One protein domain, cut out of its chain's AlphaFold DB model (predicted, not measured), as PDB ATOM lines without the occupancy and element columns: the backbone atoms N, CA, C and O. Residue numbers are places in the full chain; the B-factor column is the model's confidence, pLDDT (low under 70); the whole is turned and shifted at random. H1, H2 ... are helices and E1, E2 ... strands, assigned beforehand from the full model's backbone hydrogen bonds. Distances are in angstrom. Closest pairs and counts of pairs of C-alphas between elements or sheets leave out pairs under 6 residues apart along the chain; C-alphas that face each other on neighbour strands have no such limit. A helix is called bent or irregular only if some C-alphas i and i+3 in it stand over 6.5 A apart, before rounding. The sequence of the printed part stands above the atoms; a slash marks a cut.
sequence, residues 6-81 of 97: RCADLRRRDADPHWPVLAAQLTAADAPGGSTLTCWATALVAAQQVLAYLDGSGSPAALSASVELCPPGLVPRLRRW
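What this domain is: This is residues 6 to 81 of the 97 residues of an uncharacterized protein of Geodermatophilus amargosae (UniProt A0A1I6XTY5). The model is an open, loosely joined arrangement: a two-stranded hairpin, E1 and E2, has the long helix H3 running past it on the E1 side, and away from both of these the short helices H1 and H2 form a V. A link of 7 residues arches from the end of H2 to the start of H3, and residues 24 to 33, of which 24 to 28 belong to H2, stick out free. The printed part has 76 residues, with three named helices and then two named strands along the chain, in the order H1, H2, H3, E1, E2. The sheet's order is E1, E2, antiparallel, and the class is mixed, helices and strands. The whole is loose, with a radius of gyration of the C-alphas of 14.7 A, and it spans 39 by 28 by 21 A.

Where its parts are: E1 is residues 65 to 69, 13.1 A from first to last C-alpha, and E2 is residues 76 to 80, 12.5 A. C-alpha 80 is at (175.448, 201.518, 221.596). H3 is residues 36 to 54, 26.9 A long, with C-alpha 36 at (191.812, 194.128, 202.545). H1 is residues 6 to 15 and H2 is residues 19 to 28, each 14.2 A long. C-alpha 6 is at (185.720, 202.057, 230.346).

How they stand to each other: E1 and E2 are a hairpin, antiparallel, with an angle of 155 degrees between their directions. The C-alphas of residues 67 and 78 face each other at 4.8 A. N 66 and O 79 are within hydrogen-bond range at 2.8 A, and so are N 77 and O 68 at 2.9 A. H3 and E1 have 3 pairs of C-alphas within 8 A, and the closest are those of Thr 42 and Leu 69, 6.8 A apart. H3 and E2 are apart. H1 and H2 touch, their closest C-alphas being those of Arg 13 and Trp 19 at 5.2 A, and they run opposite ways at a steep tilt of 55 degrees. H1 and H2 are both apart from H3, E1 and E2. In H1, H2 and H3 every O i to N i+4 pair is within hydrogen-bond range, and none of the three is bent or irregular.

The domain as a whole: The two C-alphas farthest apart are those of His 18 and Asp 55, 40.5 A, while those of Arg 6 and Trp 81, the first and last printed, are 9.9 A apart. The printed part has no cut. The link from H1 to H2 is tight, the other three are short, and no link is long. Residues 24 to 33, of which 24 to 28 belong to H2, stand free. The mean pLDDT of the printed part is 91.9, and no printed residue is under 70.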
ATOM      1  N   ARG A   6     185.998 202.713 229.059       93.12
ATOM      2  CA  ARG A   6     185.720 202.057 230.346       93.12
ATOM      3  C   ARG A   6     184.225 201.820 230.585       93.12
ATOM      4  O   ARG A   6     183.867 200.824 231.206       93.12
ATOM      5  N   CYS A   7     183.337 202.687 230.089       95.50
ATOM      6  CA  CYS A   7     181.893 202.431 230.144       95.50
ATOM      7  C   CYS A   7     181.512 201.197 229.325       95.50
ATOM      8  O   CYS A   7     180.664 200.421 229.763       95.50
ATOM      9  N   ALA A   8     182.129 201.020 228.153       94.44
ATOM     10  CA  ALA A   8     181.903 199.844 227.326       94.44
ATOM     11  C   ALA A   8     182.392 198.574 228.038       94.44
ATOM     12  O   ALA A   8     181.638 197.607 228.112       94.44
ATOM     13  N   ASP A   9     183.582 198.595 228.643       94.00
ATOM     14  CA  ASP A   9     184.103 197.449 229.401       94.00
ATOM     15  C   ASP A   9     183.262 197.109 230.632       94.00
ATOM     16  O   ASP A   9     182.985 195.939 230.879       94.00
ATOM     17  N   LEU A  10     182.793 198.114 231.378       95.38
ATOM     18  CA  LEU A  10     181.892 197.900 232.513       95.38
ATOM     19  C   LEU A  10     180.570 197.269 232.065       95.38
ATOM     20  O   LEU A  10     180.122 196.312 232.678       95.38
ATOM     21  N   ARG A  11     180.000 197.719 230.941       95.12
ATOM     22  CA  ARG A  11     178.796 197.104 230.362       95.12
ATOM     23  C   ARG A  11     179.023 195.672 229.892       95.12
ATOM     24  O   ARG A  11     178.115 194.853 229.988       95.12
ATOM     25  N   ARG A  12     180.205 195.363 229.357       95.25
ATOM     26  CA  ARG A  12     180.557 193.983 229.000       95.25
ATOM     27  C   ARG A  12     180.721 193.122 230.247       95.25
ATOM     28  O   ARG A  12     180.208 192.015 230.256       95.25
ATOM     29  N   ARG A  13     181.327 193.659 231.310       96.31
ATOM     30  CA  ARG A  13     181.417 193.003 232.621       96.31
ATOM     31  C   ARG A  13     180.044 192.761 233.260       96.31
ATOM     32  O   ARG A  13     179.858 191.721 233.877       96.31
ATOM     33  N   ASP A  14     179.100 193.694 233.130       95.69
ATOM     34  CA  ASP A  14     177.723 193.501 233.613       95.69
ATOM     35  C   ASP A  14     177.052 192.305 232.917       95.69
ATOM     36  O   ASP A  14     176.299 191.565 233.543       95.69
ATOM     37  N   ALA A  15     177.313 192.133 231.615       95.38
ATOM     38  CA  ALA A  15     176.766 191.038 230.817       95.38
ATOM     39  C   ALA A  15     177.508 189.707 231.039       95.38
ATOM     40  O   ALA A  15     176.885 188.650 230.999       95.38
ATOM     41  N   ASP A  16     178.820 189.762 231.267       96.44
ATOM     42  CA  ASP A  16     179.684 188.615 231.533       96.44
ATOM     43  C   ASP A  16     180.737 188.983 232.598       96.44
ATOM     44  O   ASP A  16     181.708 189.690 232.296       96.44
ATOM     45  N   PRO A  17     180.604 188.486 233.843       95.88
ATOM     46  CA  PRO A  17     181.565 188.751 234.912       95.88
ATOM     47  C   PRO A  17     183.006 188.328 234.590       95.88
ATOM     48  O   PRO A  17     183.941 188.895 235.160       95.88
ATOM     49  N   HIS A  18     183.200 187.371 233.677       96.12
ATOM     50  CA  HIS A  18     184.515 186.899 233.242       96.12
ATOM     51  C   HIS A  18     185.134 187.768 232.138       96.12
ATOM     52  O   HIS A  18     186.318 187.601 231.824       96.12
ATOM     53  N   TRP A  19     184.392 188.749 231.609       94.81
ATOM     54  CA  TRP A  19     184.855 189.664 230.566       94.81
ATOM     55  C   TRP A  19     186.249 190.264 230.811       94.81
ATOM     56  O   TRP A  19     187.031 190.292 229.866       94.81
ATOM     57  N   PRO A  20     186.632 190.722 232.024       93.38
ATOM     58  CA  PRO A  20     187.949 191.328 232.233       93.38
ATOM     59  C   PRO A  20     189.116 190.389 231.907       93.38
ATOM     60  O   PRO A  20     190.135 190.830 231.379       93.38
ATOM     61  N   VAL A  21     188.958 189.094 232.194       95.00
ATOM     62  CA  VAL A  21     189.975 188.078 231.893       95.00
ATOM     63  C   VAL A  21     190.051 187.851 230.384       95.00
ATOM     64  O   VAL A  21     191.143 187.871 229.817       95.00
ATOM     65  N   LEU A  22     188.898 187.713 229.724       93.44
ATOM     66  CA  LEU A  22     188.819 187.562 228.269       93.44
ATOM     67  C   LEU A  22     189.385 188.784 227.536       93.44
ATOM     68  O   LEU A  22     190.139 188.633 226.581       93.44
ATOM     69  N   ALA A  23     189.072 189.994 227.995       92.62
ATOM     70  CA  ALA A  23     189.583 191.230 227.418       92.62
ATOM     71  C   ALA A  23     191.115 191.286 227.482       92.62
ATOM     72  O   ALA A  23     191.747 191.574 226.470       92.62
ATOM     73  N   ALA A  24     191.711 190.939 228.630       93.12
ATOM     74  CA  ALA A  24     193.165 190.884 228.781       93.12
ATOM     75  C   ALA A  24     193.811 189.868 227.821       93.12
ATOM     76  O   ALA A  24     194.819 190.172 227.180       93.12
ATOM     77  N   GLN A  25     193.205 188.686 227.669       93.25
ATOM     78  CA  GLN A  25     193.669 187.667 226.722       93.25
ATOM     79  C   GLN A  25     193.580 188.152 225.270       93.25
ATOM     80  O   GLN A  25     194.541 188.016 224.520       93.25
ATOM     81  N   LEU A  26     192.459 188.772 224.888       90.62
ATOM     82  CA  LEU A  26     192.254 189.311 223.542       90.62
ATOM     83  C   LEU A  26     193.234 190.440 223.209       90.62
ATOM     84  O   LEU A  26     193.643 190.554 222.061       90.62
ATOM     85  N   THR A  27     193.623 191.262 224.188       90.25
ATOM     86  CA  THR A  27     194.623 192.321 223.975       90.25
ATOM     87  C   THR A  27     196.054 191.804 223.877       90.25
ATOM     88  O   THR A  27     196.892 192.474 223.284       90.25
ATOM     89  N   ALA A  28     196.346 190.650 224.481       91.81
ATOM     90  CA  ALA A  28     197.672 190.039 224.448       91.81
ATOM     91  C   ALA A  28     197.891 189.153 223.211       91.81
ATOM     92  O   ALA A  28     199.032 188.860 222.865       91.81
ATOM     93  N   ALA A  29     196.811 188.700 222.573       88.44
ATOM     94  CA  ALA A  29     196.872 187.900 221.361       88.44
ATOM     95  C   ALA A  29     197.095 188.776 220.119       88.44
ATOM     96  O   ALA A  29     196.541 189.872 220.012       88.44
ATOM     97  N   ASP A  30     197.838 188.253 219.142       84.69
ATOM     98  CA  ASP A  30     197.889 188.861 217.814       84.69
ATOM     99  C   ASP A  30     196.501 188.818 217.176       84.69
ATOM    100  O   ASP A  30     195.862 187.764 217.066       84.69
ATOM    101  N   ALA A  31     196.021 189.984 216.746       76.81
ATOM    102  CA  ALA A  31     194.746 190.070 216.064       76.81
ATOM    103  C   ALA A  31     194.855 189.383 214.691       76.81
ATOM    104  O   ALA A  31     195.776 189.691 213.926       76.81
ATOM    105  N   PRO A  32     193.915 188.491 214.329       78.75
ATOM    106  CA  PRO A  32     193.880 187.954 212.980       78.75
ATOM    107  C   PRO A  32     193.704 189.104 211.980       78.75
ATOM    108  O   PRO A  32     192.877 189.998 212.175       78.75
ATOM    109  N   GLY A  33     194.488 189.078 210.901       78.12
ATOM    110  CA  GLY A  33     194.374 190.065 209.833       78.12
ATOM    111  C   GLY A  33     192.978 190.047 209.203       78.12
ATOM    112  O   GLY A  33     192.424 188.987 208.916       78.12
ATOM    113  N   GLY A  34     192.403 191.230 208.979       81.62
ATOM    114  CA  GLY A  34     191.167 191.386 208.214       81.62
ATOM    115  C   GLY A  34     191.422 191.309 206.708       81.62
ATOM    116  O   GLY A  34     192.516 191.616 206.236       81.62
ATOM    117  N   SER A  35     190.400 190.940 205.929       90.81
ATOM    118  CA  SER A  35     190.491 191.062 204.469       90.81
ATOM    119  C   SER A  35     190.724 192.526 204.081       90.81
ATOM    120  O   SER A  35     190.142 193.430 204.689       90.81
ATOM    121  N   THR A  36     191.520 192.771 203.037       92.31
ATOM    122  CA  THR A  36     191.812 194.128 202.545       92.31
ATOM    123  C   THR A  36     190.532 194.934 202.322       92.31
ATOM    124  O   THR A  36     190.454 196.091 202.727       92.31
ATOM    125  N   LEU A  37     189.492 194.311 201.759       91.75
ATOM    126  CA  LEU A  37     188.202 194.957 201.511       91.75
ATOM    127  C   LEU A  37     187.505 195.397 202.810       91.75
ATOM    128  O   LEU A  37     187.008 196.518 202.892       91.75
ATOM    129  N   THR A  38     187.497 194.545 203.840       92.56
ATOM    130  CA  THR A  38     186.921 194.878 205.154       92.56
ATOM    131  C   THR A  38     187.685 196.019 205.823       92.56
ATOM    132  O   THR A  38     187.066 196.923 206.391       92.56
ATOM    133  N   CYS A  39     189.016 196.020 205.720       92.62
ATOM    134  CA  CYS A  39     189.859 197.090 206.251       92.62
ATOM    135  C   CYS A  39     189.557 198.434 205.569       92.62
ATOM    136  O   CYS A  39     189.324 199.424 206.259       92.62
ATOM    137  N   TRP A  40     189.477 198.461 204.234       95.00
ATOM    138  CA  TRP A  40     189.123 199.669 203.480       95.00
ATOM    139  C   TRP A  40     187.725 200.189 203.818       95.00
ATOM    140  O   TRP A  40     187.565 201.383 204.063       95.00
ATOM    141  N   ALA A  41     186.725 199.306 203.888       94.62
ATOM    142  CA  ALA A  41     185.368 199.692 204.272       94.62
ATOM    143  C   ALA A  41     185.333 200.315 205.680       94.62
ATOM    144  O   ALA A  41     184.700 201.349 205.892       94.62
ATOM    145  N   THR A  42     186.071 199.729 206.627       95.12
ATOM    146  CA  THR A  42     186.179 200.240 208.002       95.12
ATOM    147  C   THR A  42     186.865 201.600 208.052       95.12
ATOM    148  O   THR A  42     186.358 202.512 208.707       95.12
ATOM    149  N   ALA A  43     187.969 201.768 207.322       95.75
ATOM    150  CA  ALA A  43     188.681 203.039 207.240       95.75
ATOM    151  C   ALA A  43     187.805 204.149 206.636       95.75
ATOM    152  O   ALA A  43     187.764 205.254 207.174       95.75
ATOM    153  N   LEU A  44     187.054 203.847 205.570       96.25
ATOM    154  CA  LEU A  44     186.141 204.801 204.938       96.25
ATOM    155  C   LEU A  44     185.034 205.250 205.900       96.25
ATOM    156  O   LEU A  44     184.781 206.448 206.034       96.25
ATOM    157  N   VAL A  45     184.401 204.310 206.607       95.56
ATOM    158  CA  VAL A  45     183.372 204.630 207.606       95.56
ATOM    159  C   VAL A  45     183.956 205.470 208.741       95.56
ATOM    160  O   VAL A  45     183.348 206.467 209.126       95.56
ATOM    161  N   ALA A  46     185.142 205.126 209.248       95.62
ATOM    162  CA  ALA A  46     185.810 205.906 210.286       95.62
ATOM    163  C   ALA A  46     186.111 207.341 209.820       95.62
ATOM    164  O   ALA A  46     185.784 208.291 210.529       95.62
ATOM    165  N   ALA A  47     186.651 207.511 208.609       96.38
ATOM    166  CA  ALA A  47     186.921 208.826 208.032       96.38
ATOM    167  C   ALA A  47     185.643 209.671 207.897       96.38
ATOM    168  O   ALA A  47     185.647 210.844 208.263       96.38
ATOM    169  N   GLN A  48     184.526 209.074 207.464       94.06
ATOM    170  CA  GLN A  48     183.227 209.754 207.412       94.06
ATOM    171  C   GLN A  48     182.762 210.240 208.796       94.06
ATOM    172  O   GLN A  48     182.262 211.355 208.913       94.06
ATOM    173  N   GLN A  49     182.955 209.445 209.856       94.44
ATOM    174  CA  GLN A  49     182.621 209.867 211.225       94.44
ATOM    175  C   GLN A  49     183.504 211.024 211.711       94.44
ATOM    176  O   GLN A  49     183.008 211.934 212.374       94.44
ATOM    177  N   VAL A  50     184.800 210.992 211.385       94.69
ATOM    178  CA  VAL A  50     185.757 212.055 211.737       94.69
ATOM    179  C   VAL A  50     185.401 213.358 211.025       94.69
ATOM    180  O   VAL A  50     185.329 214.396 211.673       94.69
ATOM    181  N   LEU A  51     185.121 213.306 209.721       94.06
ATOM    182  CA  LEU A  51     184.727 214.487 208.951       94.06
ATOM    183  C   LEU A  51     183.402 215.069 209.449       94.06
ATOM    184  O   LEU A  51     183.338 216.261 209.716       94.06
ATOM    185  N   ALA A  52     182.388 214.236 209.713       91.31
ATOM    186  CA  ALA A  52     181.123 214.707 210.283       91.31
ATOM    187  C   ALA A  52     181.308 215.460 211.616       91.31
ATOM    188  O   ALA A  52     180.603 216.432 211.883       91.31
ATOM    189  N   TYR A  53     182.272 215.027 212.440       91.19
ATOM    190  CA  TYR A  53     182.634 215.723 213.675       91.19
ATOM    191  C   TYR A  53     183.327 217.065 213.411       91.19
ATOM    192  O   TYR A  53     182.962 218.067 214.020       91.19
ATOM    193  N   LEU A  54     184.328 217.081 212.526       94.25
ATOM    194  CA  LEU A  54     185.137 218.269 212.236       94.25
ATOM    195  C   LEU A  54     184.345 219.353 211.500       94.25
ATOM    196  O   LEU A  54     184.481 220.530 211.819       94.25
ATOM    197  N   ASP A  55     183.489 218.951 210.565       92.75
ATOM    198  CA  ASP A  55     182.675 219.857 209.757       92.75
ATOM    199  C   ASP A  55     181.479 220.419 210.544       92.75
ATOM    200  O   ASP A  55     180.775 221.305 210.061       92.75
ATOM    201  N   GLY A  56     181.190 219.878 211.735       86.62
ATOM    202  CA  GLY A  56     180.005 220.235 212.520       86.62
ATOM    203  C   GLY A  56     178.681 219.907 211.817       86.62
ATOM    204  O   GLY A  56     177.625 220.381 212.233       86.62
ATOM    205  N   SER A  57     178.724 219.099 210.753       78.62
ATOM    206  CA  SER A  57     177.591 218.784 209.877       78.62
ATOM    207  C   SER A  57     176.616 217.774 210.495       78.62
ATOM    208  O   SER A  57     175.529 217.550 209.962       78.62
ATOM    209  N   GLY A  58     176.967 217.188 211.643       75.38
ATOM    210  CA  GLY A  58     176.083 216.334 212.428       75.38
ATOM    211  C   GLY A  58     176.769 215.724 213.649       75.38
ATOM    212  O   GLY A  58     177.957 215.917 213.892       75.38
ATOM    213  N   SER A  59     176.016 214.952 214.437       81.62
ATOM    214  CA  SER A  59     176.592 214.138 215.511       81.62
ATOM    215  C   SER A  59     177.103 212.812 214.933       81.62
ATOM    216  O   SER A  59     176.277 212.061 214.403       81.62
ATOM    217  N   PRO A  60     178.400 212.470 215.055       87.94
ATOM    218  CA  PRO A  60     178.898 211.174 214.611       87.94
ATOM    219  C   PRO A  60     178.087 210.038 215.237       87.94
ATOM    220  O   PRO A  60     177.890 209.990 216.453       87.94
ATOM    221  N   ALA A  61     177.636 209.095 214.413       89.12
ATOM    222  CA  ALA A  61     176.940 207.894 214.859       89.12
ATOM    223  C   ALA A  61     177.779 207.087 215.863       89.12
ATOM    224  O   ALA A  61     177.222 206.463 216.761       89.12
ATOM    225  N   ALA A  62     179.111 207.144 215.751       92.19
ATOM    226  CA  ALA A  62     180.044 206.491 216.668       92.19
ATOM    227  C   ALA A  62     180.101 207.122 218.078       92.19
ATOM    228  O   ALA A  62     180.729 206.564 218.978       92.19
ATOM    229  N   LEU A  63     179.452 208.267 218.324       92.38
ATOM    230  CA  LEU A  63     179.407 208.833 219.672       92.38
ATOM    231  C   LEU A  63     178.673 207.884 220.626       92.38
ATOM    232  O   LEU A  63     177.486 207.598 220.475       92.38
ATOM    233  N   SER A  64     179.377 207.445 221.670       94.12
ATOM    234  CA  SER A  64     178.878 206.454 222.634       94.12
ATOM    235  C   SER A  64     178.424 205.141 221.980       94.12
ATOM    236  O   SER A  64     177.468 204.514 222.439       94.12
ATOM    237  N   ALA A  65     179.074 204.729 220.891       95.06
ATOM    238  CA  ALA A  65     178.753 203.512 220.158       95.06
ATOM    239  C   ALA A  65     179.983 202.949 219.424       95.06
ATOM    240  O   ALA A  65     180.928 203.671 219.130       95.06
ATOM    241  N   SER A  66     179.964 201.656 219.107       95.31
ATOM    242  CA  SER A  66     180.844 201.057 218.101       95.31
ATOM    243  C   SER A  66     180.069 200.845 216.805       95.31
ATOM    244  O   SER A  66     178.898 200.462 216.829       95.31
ATOM    245  N   VAL A  67     180.723 201.106 215.672       95.56
ATOM    246  CA  VAL A  67     180.207 200.766 214.342       95.56
ATOM    247  C   VAL A  67     180.881 199.476 213.901       95.56
ATOM    248  O   VAL A  67     182.100 199.418 213.782       95.56
ATOM    249  N   GLU A  68     180.085 198.437 213.694       94.69
ATOM    250  CA  GLU A  68     180.548 197.096 213.355       94.69
ATOM    251  C   GLU A  68     180.245 196.803 211.885       94.69
ATOM    252  O   GLU A  68     179.102 196.924 211.437       94.69
ATOM    253  N   LEU A  69     181.279 196.421 211.135       93.75
ATOM    254  CA  LEU A  69     181.192 196.028 209.730       93.75
ATOM    255  C   LEU A  69     181.604 194.566 209.607       93.75
ATOM    256  O   LEU A  69     182.788 194.239 209.553       93.75
ATOM    257  N   CYS A  70     180.614 193.680 209.567       90.94
ATOM    258  CA  CYS A  70     180.859 192.244 209.526       90.94
ATOM    259  C   CYS A  70     180.722 191.707 208.093       90.94
ATOM    260  O   CYS A  70     179.670 191.896 207.467       90.94
ATOM    261  N   PRO A  71     181.740 191.009 207.562       88.50
ATOM    262  CA  PRO A  71     181.590 190.212 206.352       88.50
ATOM    263  C   PRO A  71     180.498 189.137 206.508       88.50
ATOM    264  O   PRO A  71     180.227 188.695 207.626       88.50
ATOM    265  N   PRO A  72     179.879 188.688 205.402       88.25
ATOM    266  CA  PRO A  72     180.091 189.158 204.029       88.25
ATOM    267  C   PRO A  72     179.322 190.445 203.689       88.25
ATOM    268  O   PRO A  72     179.649 191.104 202.712       88.25
ATOM    269  N   GLY A  73     178.309 190.811 204.481       87.19
ATOM    270  CA  GLY A  73     177.377 191.884 204.119       87.19
ATOM    271  C   GLY A  73     177.930 193.300 204.275       87.19
ATOM    272  O   GLY A  73     177.440 194.201 203.606       87.19
ATOM    273  N   LEU A  74     178.910 193.513 205.165       89.31
ATOM    274  CA  LEU A  74     179.494 194.828 205.486       89.31
ATOM    275  C   LEU A  74     178.447 195.925 205.763       89.31
ATOM    276  O   LEU A  74     178.706 197.112 205.586       89.31
ATOM    277  N   VAL A  75     177.260 195.529 206.234       92.38
ATOM    278  CA  VAL A  75     176.201 196.458 206.627       92.38
ATOM    279  C   VAL A  75     176.566 197.043 207.993       92.38
ATOM    280  O   VAL A  75     176.735 196.258 208.934       92.38
ATOM    281  N   PRO A  76     176.664 198.379 208.140       92.94
ATOM    282  CA  PRO A  76     176.995 199.000 209.415       92.94
ATOM    283  C   PRO A  76     175.973 198.636 210.490       92.94
ATOM    284  O   PRO A  76     174.787 198.951 210.379       92.94
ATOM    285  N   ARG A  77     176.439 197.998 211.563       95.00
ATOM    286  CA  ARG A  77     175.651 197.781 212.775       95.00
ATOM    287  C   ARG A  77     176.139 198.713 213.861       95.00
ATOM    288  O   ARG A  77     177.322 198.747 214.179       95.00
ATOM    289  N   LEU A  78     175.214 199.471 214.440       94.81
ATOM    290  CA  LEU A  78     175.533 200.354 215.546       94.81
ATOM    291  C   LEU A  78     175.297 199.633 216.868       94.81
ATOM    292  O   LEU A  78     174.157 199.351 217.238       94.81
ATOM    293  N   ARG A  79     176.369 199.394 217.616       95.44
ATOM    294  CA  ARG A  79     176.288 198.860 218.970       95.44
ATOM    295  C   ARG A  79     176.496 199.995 219.964       95.44
ATOM    296  O   ARG A  79     177.593 200.523 220.110       95.44
ATOM    297  N   ARG A  80     175.423 200.396 220.646       94.69
ATOM    298  CA  ARG A  80     175.448 201.518 221.596       94.69
ATOM    299  C   ARG A  80     176.078 201.119 222.931       94.69
ATOM    300  O   ARG A  80     175.869 200.017 223.434       94.69
ATOM    301  N   TRP A  81     176.791 202.066 223.525       95.19
ATOM    302  CA  TRP A  81     177.458 201.971 224.819       95.19
ATOM    303  C   TRP A  81     177.028 203.161 225.675       95.19
ATOM    304  O   TRP A  81     177.713 204.181 225.686       95.19
TER     305      TRP A  81